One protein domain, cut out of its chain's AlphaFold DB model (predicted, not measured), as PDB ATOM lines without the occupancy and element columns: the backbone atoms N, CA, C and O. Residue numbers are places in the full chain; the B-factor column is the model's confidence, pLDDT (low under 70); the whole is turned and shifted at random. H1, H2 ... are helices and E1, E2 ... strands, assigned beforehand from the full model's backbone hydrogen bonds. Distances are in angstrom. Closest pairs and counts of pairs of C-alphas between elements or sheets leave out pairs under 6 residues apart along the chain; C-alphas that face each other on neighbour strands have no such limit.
ATOM      1  N   ALA A 146      -4.560  27.916  44.677       95.62
ATOM      2  CA  ALA A 146      -3.607  28.768  43.972       95.62
ATOM      3  C   ALA A 146      -2.224  28.097  43.883       95.62
ATOM      4  O   ALA A 146      -1.721  27.571  44.878       95.62
ATOM      5  N   THR A 147      -1.605  28.117  42.704       96.06
ATOM      6  CA  THR A 147      -0.257  27.556  42.448       96.06
ATOM      7  C   THR A 147       0.836  28.622  42.423       96.06
ATOM      8  O   THR A 147       2.018  28.287  42.367       96.06
ATOM      9  N   THR A 148       0.448  29.894  42.493       95.19
ATOM     10  CA  THR A 148       1.305  31.077  42.615       95.19
ATOM     11  C   THR A 148       0.587  32.118  43.473       95.19
ATOM     12  O   THR A 148      -0.616  31.992  43.707       95.19
ATOM     13  N   ASP A 149       1.290  33.169  43.894       96.06
ATOM     14  CA  ASP A 149       0.610  34.373  44.372       96.06
ATOM     15  C   ASP A 149      -0.191  34.993  43.214       96.06
ATOM     16  O   ASP A 149       0.290  35.080  42.079       96.06
ATOM     17  N   ILE A 150      -1.431  35.389  43.486       95.62
ATOM     18  CA  ILE A 150      -2.333  36.031  42.531       95.62
ATOM     19  C   ILE A 150      -2.607  37.436  43.040       95.62
ATOM     20  O   ILE A 150      -3.187  37.615  44.108       95.62
ATOM     21  N   VAL A 151      -2.200  38.430  42.259       94.75
ATOM     22  CA  VAL A 151      -2.401  39.841  42.591       94.75
ATOM     23  C   VAL A 151      -3.854  40.235  42.340       94.75
ATOM     24  O   VAL A 151      -4.490  39.776  41.387       94.75
ATOM     25  N   ARG A 152      -4.378  41.129  43.174       92.50
ATOM     26  CA  ARG A 152      -5.675  41.776  42.982       92.50
ATOM     27  C   ARG A 152      -5.861  42.264  41.532       92.50
ATOM     28  O   ARG A 152      -4.957  42.829  40.929       92.50
ATOM     29  N   HIS A 153      -7.065  42.070  40.997       89.19
ATOM     30  CA  HIS A 153      -7.500  42.361  39.623       89.19
ATOM     31  C   HIS A 153      -6.933  41.461  38.522       89.19
ATOM     32  O   HIS A 153      -7.388  41.563  37.383       89.19
ATOM     33  N   MET A 154      -6.040  40.518  38.837       90.81
ATOM     34  CA  MET A 154      -5.582  39.547  37.845       90.81
ATOM     35  C   MET A 154      -6.672  38.519  37.503       90.81
ATOM     36  O   MET A 154      -7.401  38.069  38.394       90.81
ATOM     37  N   PRO A 155      -6.782  38.110  36.226       91.56
ATOM     38  CA  PRO A 155      -7.629  36.993  35.834       91.56
ATOM     39  C   PRO A 155      -7.088  35.687  36.433       91.56
ATOM     40  O   PRO A 155      -5.897  35.396  36.342       91.56
ATOM     41  N   ILE A 156      -7.980  34.901  37.032       94.38
ATOM     42  CA  ILE A 156      -7.681  33.621  37.685       94.38
ATOM     43  C   ILE A 156      -7.955  32.468  36.716       94.38
ATOM     44  O   ILE A 156      -7.095  31.621  36.489       94.38
ATOM     45  N   PHE A 157      -9.161  32.433  36.145       94.62
ATOM     46  CA  PHE A 157      -9.590  31.405  35.198       94.62
ATOM     47  C   PHE A 157     -10.674  31.928  34.253       94.62
ATOM     48  O   PHE A 157     -11.365  32.900  34.564       94.62
ATOM     49  N   SER A 158     -10.825  31.248  33.118       94.25
ATOM     50  CA  SER A 158     -11.951  31.401  32.198       94.25
ATOM     51  C   SER A 158     -12.501  30.019  31.846       94.25
ATOM     52  O   SER A 158     -11.724  29.087  31.631       94.25
ATOM     53  N   GLU A 159     -13.823  29.872  31.839       95.12
ATOM     54  CA  GLU A 159     -14.513  28.625  31.495       95.12
ATOM     55  C   GLU A 159     -15.792  28.937  30.710       95.12
ATOM     56  O   GLU A 159     -16.549  29.840  31.065       95.12
ATOM     57  N   GLU A 160     -16.061  28.167  29.658       95.31
ATOM     58  CA  GLU A 160     -17.373  28.167  29.014       95.31
ATOM     59  C   GLU A 160     -18.353  27.288  29.790       95.31
ATOM     60  O   GLU A 160     -18.019  26.184  30.222       95.31
ATOM     61  N   ALA A 161     -19.588  27.759  29.937       96.00
ATOM     62  CA  ALA A 161     -20.644  27.013  30.592       96.00
ATOM     63  C   ALA A 161     -20.823  25.657  29.908       96.00
ATOM     64  O   ALA A 161     -21.161  25.589  28.721       96.00
ATOM     65  N   ALA A 162     -20.675  24.578  30.680       95.31
ATOM     66  CA  ALA A 162     -20.982  23.238  30.197       95.31
ATOM     67  C   ALA A 162     -22.448  23.180  29.758       95.31
ATOM     68  O   ALA A 162     -22.763  22.670  28.688       95.31
ATOM     69  N   PRO A 405     -18.361  23.359  35.696       94.62
ATOM     70  CA  PRO A 405     -17.923  22.247  36.531       94.62
ATOM     71  C   PRO A 405     -16.405  22.154  36.727       94.62
ATOM     72  O   PRO A 405     -15.968  21.470  37.654       94.62
ATOM     73  N   GLN A 406     -15.598  22.788  35.873       92.06
ATOM     74  CA  GLN A 406     -14.138  22.670  35.928       92.06
ATOM     75  C   GLN A 406     -13.488  23.715  36.839       92.06
ATOM     76  O   GLN A 406     -12.390  23.478  37.345       92.06
ATOM     77  N   THR A 407     -14.145  24.856  37.054       93.94
ATOM     78  CA  THR A 407     -13.585  25.989  37.796       93.94
ATOM     79  C   THR A 407     -14.534  26.506  38.874       93.94
ATOM     80  O   THR A 407     -14.392  26.123  40.034       93.94
ATOM     81  N   LEU A 408     -15.515  27.346  38.531       94.56
ATOM     82  CA  LEU A 408     -16.322  28.093  39.497       94.56
ATOM     83  C   LEU A 408     -17.041  27.176  40.495       94.56
ATOM     84  O   LEU A 408     -17.034  27.469  41.687       94.56
ATOM     85  N   SER A 409     -17.581  26.036  40.054       93.94
ATOM     86  CA  SER A 409     -18.221  25.042  40.933       93.94
ATOM     87  C   SER A 409     -17.264  24.418  41.965       93.94
ATOM     88  O   SER A 409     -17.695  23.937  43.020       93.94
ATOM     89  N   LEU A 410     -15.954  24.448  41.697       92.44
ATOM     90  CA  LEU A 410     -14.894  23.954  42.578       92.44
ATOM     91  C   LEU A 410     -14.359  25.035  43.533       92.44
ATOM     92  O   LEU A 410     -13.612  24.717  44.461       92.44
ATOM     93  N   CYS A 411     -14.759  26.300  43.384       93.62
ATOM     94  CA  CYS A 411     -14.451  27.320  44.382       93.62
ATOM     95  C   CYS A 411     -15.090  26.969  45.736       93.62
ATOM     96  O   CYS A 411     -16.193  26.407  45.833       93.62
ATOM     97  N   ARG A 412     -14.405  27.326  46.823       91.88
ATOM     98  CA  ARG A 412     -14.940  27.162  48.179       91.88
ATOM     99  C   ARG A 412     -15.929  28.284  48.492       91.88
ATOM    100  O   ARG A 412     -15.725  29.414  48.072       91.88
ATOM    101  N   GLN A 413     -16.981  28.000  49.259       92.31
ATOM    102  CA  GLN A 413     -17.869  29.055  49.757       92.31
ATOM    103  C   GLN A 413     -17.111  29.991  50.712       92.31
ATOM    104  O   GLN A 413     -16.527  29.530  51.694       92.31
ATOM    105  N   SER A 414     -17.199  31.297  50.464       94.06
ATOM    106  CA  SER A 414     -16.801  32.369  51.381       94.06
ATOM    107  C   SER A 414     -17.776  33.537  51.259       94.06
ATOM    108  O   SER A 414     -18.105  33.943  50.148       94.06
ATOM    109  N   CYS A 415     -18.229  34.108  52.381       94.25
ATOM    110  CA  CYS A 415     -19.056  35.318  52.335       94.25
ATOM    111  C   CYS A 415     -18.258  36.558  51.932       94.25
ATOM    112  O   CYS A 415     -18.884  37.515  51.514       94.25
ATOM    113  N   ALA A 416     -16.925  36.542  52.027       92.38
ATOM    114  CA  ALA A 416     -16.042  37.498  51.361       92.38
ATOM    115  C   ALA A 416     -15.379  36.779  50.180       92.38
ATOM    116  O   ALA A 416     -14.351  36.118  50.344       92.38
ATOM    117  N   GLY A 417     -16.035  36.813  49.020       87.19
ATOM    118  CA  GLY A 417     -15.530  36.167  47.812       87.19
ATOM    119  C   GLY A 417     -14.214  36.794  47.352       87.19
ATOM    120  O   GLY A 417     -14.056  38.014  47.379       87.19
ATOM    121  N   GLN A 418     -13.281  35.953  46.908       93.12
ATOM    122  CA  GLN A 418     -12.005  36.382  46.323       93.12
ATOM    123  C   GLN A 418     -12.096  36.529  44.800       93.12
ATOM    124  O   GLN A 418     -11.129  36.918  44.153       93.12
ATOM    125  N   VAL A 419     -13.257  36.195  44.236       92.50
ATOM    126  CA  VAL A 419     -13.520  36.145  42.805       92.50
ATOM    127  C   VAL A 419     -14.642  37.115  42.460       92.50
ATOM    128  O   VAL A 419     -15.742  37.014  43.003       92.50
ATOM    129  N   TYR A 420     -14.374  38.011  41.516       90.75
ATOM    130  CA  TYR A 420     -15.395  38.698  40.734       90.75
ATOM    131  C   TYR A 420     -15.625  37.929  39.432       90.75
ATOM    132  O   TYR A 420     -14.675  37.395  38.860       90.75
ATOM    133  N   ARG A 421     -16.873  37.858  38.963       92.31
ATOM    134  CA  ARG A 421     -17.272  37.050  37.803       92.31
ATOM    135  C   ARG A 421     -17.790  37.969  36.704       92.31
ATOM    136  O   ARG A 421     -18.843  38.574  36.872       92.31
ATOM    137  N   LYS A 422     -17.075  38.027  35.585       92.25
ATOM    138  CA  LYS A 422     -17.591  38.581  34.331       92.25
ATOM    139  C   LYS A 422     -18.284  37.462  33.565       92.25
ATOM    140  O   LYS A 422     -17.661  36.429  33.325       92.25
ATOM    141  N   HIS A 423     -19.532  37.683  33.173       92.00
ATOM    142  CA  HIS A 423     -20.263  36.806  32.264       92.00
ATOM    143  C   HIS A 423     -20.318  37.471  30.890       92.00
ATOM    144  O   HIS A 423     -20.736  38.618  30.797       92.00
ATOM    145  N   SER A 424     -19.857  36.776  29.852       90.88
ATOM    146  CA  SER A 424     -19.908  37.240  28.460       90.88
ATOM    147  C   SER A 424     -20.400  36.084  27.596       90.88
ATOM    148  O   SER A 424     -19.703  35.077  27.437       90.88
ATOM    149  N   GLY A 425     -21.659  36.160  27.159       90.69
ATOM    150  CA  GLY A 425     -22.372  35.002  26.627       90.69
ATOM    151  C   GLY A 425     -22.268  33.783  27.556       90.69
ATOM    152  O   GLY A 425     -22.610  33.842  28.739       90.69
ATOM    153  N   ARG A 426     -21.786  32.651  27.026       92.62
ATOM    154  CA  ARG A 426     -21.584  31.407  27.794       92.62
ATOM    155  C   ARG A 426     -20.329  31.402  28.665       92.62
ATOM    156  O   ARG A 426     -20.134  30.448  29.416       92.62
ATOM    157  N   GLN A 427     -19.439  32.374  28.524       94.19
ATOM    158  CA  GLN A 427     -18.145  32.355  29.191       94.19
ATOM    159  C   GLN A 427     -18.222  33.059  30.545       94.19
ATOM    160  O   GLN A 427     -18.786  34.149  30.665       94.19
ATOM    161  N   VAL A 428     -17.598  32.464  31.564       94.81
ATOM    162  CA  VAL A 428     -17.273  33.153  32.813       94.81
ATOM    163  C   VAL A 428     -15.777  33.416  32.876       94.81
ATOM    164  O   VAL A 428     -14.976  32.501  32.710       94.81
ATOM    165  N   THR A 429     -15.398  34.659  33.166       94.69
ATOM    166  CA  THR A 429     -14.022  35.016  33.528       94.69
ATOM    167  C   THR A 429     -13.984  35.471  34.981       94.69
ATOM    168  O   THR A 429     -14.705  36.386  35.386       94.69
ATOM    169  N   ALA A 430     -13.142  34.816  35.776       94.56
ATOM    170  CA  ALA A 430     -12.938  35.103  37.187       94.56
ATOM    171  C   ALA A 430     -11.732  36.023  37.391       94.56
ATOM    172  O   ALA A 430     -10.633  35.695  36.950       94.56
ATOM    173  N   TYR A 431     -11.914  37.124  38.118       93.06
ATOM    174  CA  TYR A 431     -10.850  38.061  38.491       93.06
ATOM    175  C   TYR A 431     -10.660  38.100  40.005       93.06
ATOM    176  O   TYR A 431     -11.635  38.040  40.755       93.06
ATOM    177  N   ALA A 432      -9.418  38.248  40.459       93.69
ATOM    178  CA  ALA A 432      -9.107  38.367  41.876       93.69
ATOM    179  C   ALA A 432      -9.625  39.697  42.455       93.69
ATOM    180  O   ALA A 432      -9.320  40.772  41.941       93.69
ATOM    181  N   THR A 433     -10.390  39.658  43.546       91.38
ATOM    182  CA  THR A 433     -10.863  40.868  44.259       91.38
ATOM    183  C   THR A 433      -9.889  41.341  45.340       91.38
ATOM    184  O   THR A 433      -9.998  42.461  45.839       91.38
ATOM    185  N   CYS A 434      -8.926  40.493  45.689       92.56
ATOM    186  CA  CYS A 434      -7.864  40.710  46.663       92.56
ATOM    187  C   CYS A 434      -6.652  39.854  46.281       92.56
ATOM    188  O   CYS A 434      -6.762  39.004  45.395       92.56
ATOM    189  N   ASP A 435      -5.521  40.068  46.946       95.94
ATOM    190  CA  ASP A 435      -4.360  39.199  46.770       95.94
ATOM    191  C   ASP A 435      -4.660  37.800  47.336       95.94
ATOM    192  O   ASP A 435      -5.220  37.658  48.429       95.94
ATOM    193  N   ILE A 436      -4.303  36.757  46.586       95.69
ATOM    194  CA  ILE A 436      -4.469  35.351  46.971       95.69
ATOM    195  C   ILE A 436      -3.082  34.722  47.032       95.69
ATOM    196  O   ILE A 436      -2.378  34.672  46.029       95.69
ATOM    197  N   LEU A 437      -2.696  34.241  48.210       96.25
ATOM    198  CA  LEU A 437      -1.374  33.661  48.431       96.25
ATOM    199  C   LEU A 437      -1.239  32.271  47.792       96.25
ATOM    200  O   LEU A 437      -2.211  31.512  47.711       96.25
ATOM    201  N   LEU A 438      -0.009  31.908  47.434       96.00
ATOM    202  CA  LEU A 438       0.383  30.560  47.034       96.00
ATOM    203  C   LEU A 438      -0.185  29.502  47.995       96.00
ATOM    204  O   LEU A 438      -0.033  29.582  49.214       96.00
ATOM    205  N   GLY A 439      -0.821  28.472  47.440       94.69
ATOM    206  CA  GLY A 439      -1.385  27.360  48.201       94.69
ATOM    207  C   GLY A 439      -2.728  27.658  48.875       94.69
ATOM    208  O   GLY A 439      -3.333  26.734  49.425       94.69
ATOM    209  N   ALA A 440      -3.234  28.895  48.818       93.62
ATOM    210  CA  ALA A 440      -4.538  29.234  49.372       93.62
ATOM    211  C   ALA A 440      -5.687  28.627  48.548       93.62
ATOM    212  O   ALA A 440      -5.623  28.500  47.322       93.62
ATOM    213  N   CYS A 441      -6.773  28.264  49.234       93.00
ATOM    214  CA  CYS A 441      -8.019  27.857  48.590       93.00
ATOM    215  C   CYS A 441      -8.704  29.074  47.966       93.00
ATOM    216  O   CYS A 441      -8.925  30.063  48.661       93.00
ATOM    217  N   ILE A 442      -9.123  28.967  46.708       95.25
ATOM    218  CA  ILE A 442      -9.828  30.053  46.019       95.25
ATOM    219  C   ILE A 442     -11.310  30.039  46.429       95.25
ATOM    220  O   ILE A 442     -12.025  29.043  46.249       95.25
ATOM    221  N   GLY A 443     -11.767  31.145  47.018       93.81
ATOM    222  CA  GLY A 443     -13.124  31.313  47.538       93.81
ATOM    223  C   GLY A 443     -14.057  32.132  46.637       93.81
ATOM    224  O   GLY A 443     -13.688  33.200  46.155       93.81
ATOM    225  N   ASN A 444     -15.306  31.687  46.490       94.38
ATOM    226  CA  ASN A 444     -16.404  32.417  45.847       94.38
ATOM    227  C   ASN A 444     -17.601  32.564  46.807       94.38
ATOM    228  O   ASN A 444     -17.832  31.702  47.658       94.38
ATOM    229  N   CYS A 445     -18.388  33.631  46.649       93.25
ATOM    230  CA  CYS A 445     -19.664  33.775  47.347       93.25
ATOM    231  C   CYS A 445     -20.801  33.188  46.494       93.25
ATOM    232  O   CYS A 445     -21.104  33.698  45.419       93.25
ATOM    233  N   PHE A 446     -21.438  32.118  46.974       90.69
ATOM    234  CA  PHE A 446     -22.591  31.477  46.326       90.69
ATOM    235  C   PHE A 446     -23.941  31.911  46.914       90.69
ATOM    236  O   PHE A 446     -24.978  31.374  46.524       90.69
ATOM    237  N   VAL A 447     -23.945  32.860  47.853       90.94
ATOM    238  CA  VAL A 447     -25.173  33.376  48.470       90.94
ATOM    239  C   VAL A 447     -25.941  34.217  47.453       90.94
ATOM    240  O   VAL A 447     -25.373  35.129  46.856       90.94
ATOM    241  N   TYR A 448     -27.235  33.946  47.269       84.00
ATOM    242  CA  TYR A 448     -28.048  34.677  46.283       84.00
ATOM    243  C   TYR A 448     -28.411  36.089  46.735       84.00
ATOM    244  O   TYR A 448     -28.519  36.989  45.913       84.00
ATOM    245  N   ALA A 449     -28.567  36.295  48.043       82.88
ATOM    246  CA  ALA A 449     -28.840  37.611  48.619       82.88
ATOM    247  C   ALA A 449     -27.619  38.552  48.611       82.88
ATOM    248  O   ALA A 449     -27.741  39.691  49.061       82.88
ATOM    249  N   GLY A 450     -26.466  38.082  48.129       89.00
ATOM    250  CA  GLY A 450     -25.228  38.844  48.091       89.00
ATOM    251  C   GLY A 450     -24.244  38.491  49.203       89.00
ATOM    252  O   GLY A 450     -24.458  37.598  50.027       89.00
ATOM    253  N   ASP A 451     -23.118  39.189  49.198       93.75
ATOM    254  CA  ASP A 451     -22.012  38.966  50.124       93.75
ATOM    255  C   ASP A 451     -22.264  39.579  51.525       93.75
ATOM    256  O   ASP A 451     -23.375  39.991  51.876       93.75
ATOM    257  N   TYR A 452     -21.226  39.610  52.364       95.12
ATOM    258  CA  TYR A 452     -21.276  40.176  53.720       95.12
ATOM    259  C   TYR A 452     -21.548  41.693  53.809       95.12
ATOM    260  O   TYR A 452     -21.773  42.182  54.914       95.12
ATOM    261  N   ARG A 453     -21.499  42.437  52.696       95.38
ATOM    262  CA  ARG A 453     -21.848  43.869  52.604       95.38
ATOM    263  C   ARG A 453     -23.267  44.093  52.087       95.38
ATOM    264  O   ARG A 453     -23.798  45.190  52.220       95.38
ATOM    265  N   GLN A 454     -23.875  43.069  51.493       93.81
ATOM    266  CA  GLN A 454     -25.147  43.167  50.767       93.81
ATOM    267  C   GLN A 454     -26.316  42.493  51.499       93.81
ATOM    268  O   GLN A 454     -27.479  42.728  51.168       93.81
ATOM    269  N   SER A 455     -26.027  41.647  52.489       94.50
ATOM    270  CA  SER A 455     -27.047  40.889  53.215       94.50
ATOM    271  C   SER A 455     -26.707  40.676  54.684       94.50
ATOM    272  O   SER A 455     -25.548  40.787  55.073       94.50
ATOM    273  N   LEU A 456     -27.714  40.314  55.483       94.19
ATOM    274  CA  LEU A 456     -27.561  39.913  56.887       94.19
ATOM    275  C   LEU A 456     -27.023  38.483  57.022       94.19
ATOM    276  O   LEU A 456     -27.323  37.608  56.209       94.19
ATOM    277  N   TYR A 457     -26.290  38.210  58.098       94.62
ATOM    278  CA  TYR A 457     -25.684  36.918  58.402       94.62
ATOM    279  C   TYR A 457     -26.719  35.808  58.446       94.62
ATOM    280  O   TYR A 457     -26.508  34.759  57.840       94.62
ATOM    281  N   GLU A 458     -27.845  36.052  59.110       92.44
ATOM    282  CA  GLU A 458     -28.911  35.062  59.221       92.44
ATOM    283  C   GLU A 458     -29.519  34.748  57.844       92.44
ATOM    284  O   GLU A 458     -29.718  33.580  57.518       92.44
ATOM    285  N   THR A 459     -29.682  35.749  56.969       92.31
ATOM    286  CA  THR A 459     -30.104  35.538  55.574       92.31
ATOM    287  C   THR A 459     -29.093  34.686  54.802       92.31
ATOM    288  O   THR A 459     -29.481  33.710  54.160       92.31
ATOM    289  N   ARG A 460     -27.788  34.990  54.908       94.06
ATOM    290  CA  ARG A 460     -26.725  34.183  54.274       94.06
ATOM    291  C   ARG A 460     -26.719  32.747  54.803       94.06
ATOM    292  O   ARG A 460     -26.570  31.799  54.037       94.06
ATOM    293  N   ARG A 461     -26.867  32.576  56.116       93.44
ATOM    294  CA  ARG A 461     -26.850  31.277  56.796       93.44
ATOM    295  C   ARG A 461     -28.036  30.415  56.386       93.44
ATOM    296  O   ARG A 461     -27.838  29.238  56.102       93.44
ATOM    297  N   GLN A 462     -29.241  30.980  56.342       91.44
ATOM    298  CA  GLN A 462     -30.445  30.271  55.903       91.44
ATOM    299  C   GLN A 462     -30.315  29.802  54.454       91.44
ATOM    300  O   GLN A 462     -30.550  28.627  54.170       91.44
ATOM    301  N   ASP A 463     -29.855  30.687  53.567       89.38
ATOM    302  CA  ASP A 463     -29.639  30.380  52.152       89.38
ATOM    303  C   ASP A 463     -28.626  29.238  51.951       89.38
ATOM    304  O   ASP A 463     -28.885  28.277  51.230       89.38
ATOM    305  N   LEU A 464     -27.491  29.280  52.654       90.19
ATOM    306  CA  LEU A 464     -26.462  28.238  52.575       90.19
ATOM    307  C   LEU A 464     -26.899  26.922  53.235       90.19
ATOM    308  O   LEU A 464     -26.635  25.842  52.697       90.19
ATOM    309  N   LYS A 465     -27.618  26.990  54.363       89.19
ATOM    310  CA  LYS A 465     -28.146  25.810  55.058       89.19
ATOM    311  C   LYS A 465     -29.158  25.059  54.195       89.19
ATOM    312  O   LYS A 465     -29.076  23.835  54.130       89.19
ATOM    313  N   ALA A 466     -30.031  25.769  53.474       84.06
ATOM    314  CA  ALA A 466     -30.978  25.179  52.520       84.06
ATOM    315  C   ALA A 466     -30.294  24.402  51.376       84.06
ATOM    316  O   ALA A 466     -30.933  23.629  50.663       84.06
ATOM    317  N   ARG A 467     -28.982  24.592  51.212       83.50
ATOM    318  CA  ARG A 467     -28.135  23.922  50.224       83.50
ATOM    319  C   ARG A 467     -27.148  22.937  50.848       83.50
ATOM    320  O   ARG A 467     -26.279  22.404  50.159       83.50
ATOM    321  N   GLY A 468     -27.236  22.701  52.157       82.94
ATOM    322  CA  GLY A 468     -26.346  21.797  52.883       82.94
ATOM    323  C   GLY A 468     -24.914  22.316  53.052       82.94
ATOM    324  O   GLY A 468     -23.988  21.501  53.160       82.94
ATOM    325  N   ILE A 469     -24.724  23.643  53.054       87.19
ATOM    326  CA  ILE A 469     -23.436  24.324  53.240       87.19
ATOM    327  C   ILE A 469     -23.401  24.992  54.617       87.19
ATOM    328  O   ILE A 469     -24.248  25.818  54.941       87.19
ATOM    329  N   ASP A 470     -22.371  24.671  55.399       89.12
ATOM    330  CA  ASP A 470     -22.053  25.341  56.663       89.12
ATOM    331  C   ASP A 470     -20.839  26.260  56.458       89.12
ATOM    332  O   ASP A 470     -19.709  25.795  56.274       89.12
ATOM    333  N   CYS A 471     -21.077  27.572  56.389       91.00
ATOM    334  CA  CYS A 471     -20.033  28.547  56.081       91.00
ATOM    335  C   CYS A 471     -19.202  28.886  57.314       91.00
ATOM    336  O   CYS A 471     -19.723  29.397  58.304       91.00
ATOM    337  N   LYS A 472     -17.884  28.690  57.197       90.31
ATOM    338  CA  LYS A 472     -16.909  28.974  58.259       90.31
ATOM    339  C   LYS A 472     -15.893  30.054  57.908       90.31
ATOM    340  O   LYS A 472     -14.747  29.979  58.327       90.31
ATOM    341  N   CYS A 473     -16.288  31.018  57.081       92.50
ATOM    342  CA  CYS A 473     -15.412  32.138  56.743       92.50
ATOM    343  C   CYS A 473     -15.316  33.151  57.895       92.50
ATOM    344  O   CYS A 473     -16.241  33.266  58.705       92.50
ATOM    345  N   ASP A 474     -14.247  33.945  57.907       92.81
ATOM    346  CA  ASP A 474     -13.957  34.920  58.969       92.81
ATOM    347  C   ASP A 474     -15.093  35.932  59.177       92.81
ATOM    348  O   ASP A 474     -15.415  36.308  60.304       92.81
ATOM    349  N   LYS A 475     -15.784  36.320  58.096       95.12
ATOM    350  CA  LYS A 475     -16.940  37.230  58.162       95.12
ATOM    351  C   LYS A 475     -18.143  36.635  58.893       95.12
ATOM    352  O   LYS A 475     -18.930  37.388  59.454       95.12
ATOM    353  N   CYS A 476     -18.296  35.312  58.881       93.69
ATOM    354  CA  CYS A 476     -19.354  34.607  59.607       93.69
ATOM    355  C   CYS A 476     -18.975  34.306  61.061       93.69
ATOM    356  O   CYS A 476     -19.870  34.192  61.888       93.69
ATOM    357  N   PHE A 477     -17.683  34.142  61.356       92.62
ATOM    358  CA  PHE A 477     -17.191  33.708  62.672       92.62
ATOM    359  C   PHE A 477     -16.770  34.855  63.599       92.62
ATOM    360  O   PHE A 477     -16.568  34.629  64.791       92.62
ATOM    361  N   ARG A 478     -16.635  36.081  63.085       94.25
ATOM    362  CA  ARG A 478     -16.352  37.255  63.922       94.25
ATOM    363  C   ARG A 478     -17.506  37.562  64.900       94.25
ATOM    364  O   ARG A 478     -18.650  37.230  64.592       94.25
ATOM    365  N   PRO A 479     -17.246  38.279  66.013       94.62
ATOM    366  CA  PRO A 479     -18.272  38.606  67.011       94.62
ATOM    367  C   PRO A 479     -19.482  39.381  66.464       94.62
ATOM    368  O   PRO A 479     -20.605  39.146  66.894       94.62
ATOM    369  N   TYR A 480     -19.257  40.275  65.495       94.44
ATOM    370  CA  TYR A 480     -20.294  41.113  64.881       94.44
ATOM    371  C   TYR A 480     -20.370  40.847  63.369       94.44
ATOM    372  O   TYR A 480     -19.821  41.613  62.575       94.44
ATOM    373  N   PRO A 481     -21.000  39.741  62.932       94.62
ATOM    374  CA  PRO A 481     -20.926  39.280  61.544       94.62
ATOM    375  C   PRO A 481     -21.522  40.274  60.532       94.62
ATOM    376  O   PRO A 481     -21.065  40.305  59.386       94.62
ATOM    377  N   ASP A 482     -22.438  41.144  60.967       95.31
ATOM    378  CA  ASP A 482     -23.155  42.115  60.127       95.31
ATOM    379  C   ASP A 482     -22.634  43.553  60.203       95.31
ATOM    380  O   ASP A 482     -23.202  44.443  59.580       95.31
ATOM    381  N   GLU A 483     -21.513  43.799  60.886       94.75
ATOM    382  CA  GLU A 483     -20.932  45.144  61.013       94.75
ATOM    383  C   GLU A 483     -20.702  45.835  59.655       94.75
ATOM    384  O   GLU A 483     -20.972  47.022  59.502       94.75
ATOM    385  N   ASP A 484     -20.228  45.095  58.649       95.50
ATOM    386  CA  ASP A 484     -19.991  45.655  57.312       95.50
ATOM    387  C   ASP A 484     -21.288  45.938  56.550       95.50
ATOM    388  O   ASP A 484     -21.348  46.915  55.814       95.50
ATOM    389  N   PHE A 485     -22.319  45.117  56.745       96.00
ATOM    390  CA  PHE A 485     -23.639  45.324  56.160       96.00
ATOM    391  C   PHE A 485     -24.341  46.529  56.809       96.00
ATOM    392  O   PHE A 485     -24.844  47.410  56.116       96.00
ATOM    393  N   HIS A 486     -24.295  46.643  58.140       95.38
ATOM    394  CA  HIS A 486     -24.920  47.743  58.880       95.38
ATOM    395  C   HIS A 486     -24.373  49.123  58.497       95.38
ATOM    396  O   HIS A 486     -25.101  50.109  58.599       95.38
ATOM    397  N   LYS A 487     -23.139  49.225  57.977       95.44
ATOM    398  CA  LYS A 487     -22.591  50.492  57.449       95.44
ATOM    399  C   LYS A 487     -23.511  51.156  56.418       95.44
ATOM    400  O   LYS A 487     -23.542  52.385  56.385       95.44
ATOM    401  N   PHE A 488     -24.282  50.363  55.670       96.81
ATOM    402  CA  PHE A 488     -25.203  50.804  54.620       96.81
ATOM    403  C   PHE A 488     -26.657  50.992  55.100       96.81
ATOM    404  O   PHE A 488     -27.521  51.347  54.305       96.81
TER     405      PHE A 488
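This is residues 146 to 162 and 405 to 488 of the 703 residues of an uncharacterized protein of Bactrocera dorsalis (UniProt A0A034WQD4). With little regular structure, a small three-stranded sheet makes one end and three short helices among loops make the other, with unnamed stretches, tied by a short parallel pairing of residues 412 to 413 with 443 to 444, in the middle. The printed part has 101 residues, 35 in named elements, E1 E2 E3 H1 H2 H3 along the chain; the antiparallel sheet runs E1, E3, E2, and the class is mixed. It is compact, radius of gyration of the C-alphas 14.0 A, spanning 34 by 28 by 25 A.

E1, residues 155 to 160, begins at C-alpha 155 (-7.629, 36.993, 35.834) and is 14.8 A long. E2, 419 to 424, is 15.7 A; E3, 427 to 432, 16.7 A; H1, 457 to 465, 11.9 A; H2, 474 to 477, 5.1 A. H3, 483 to 486, 5.2 A, ends at (-24.920, 47.743, 58.880).

Inner strand E3 is antiparallel to E1 at 165 degrees, N 156 to O 430 2.8 A, and forms a hairpin with E2, N 420 to O 431 2.8 A. The three helices are not on the sheet. H1 and H2 are close but not clearly touching, closest C-alphas Tyr 457 and Cys 476, 6.8 A. H1 has every O i to N i+4 pair within hydrogen-bond range; H2 and H3 are too short for one.

Residues 163 to 404 are not printed; C-alphas 162 and 405 are 7.1 A apart. E3 to H1 is a long link. No printed residue is under 70 in pLDDT.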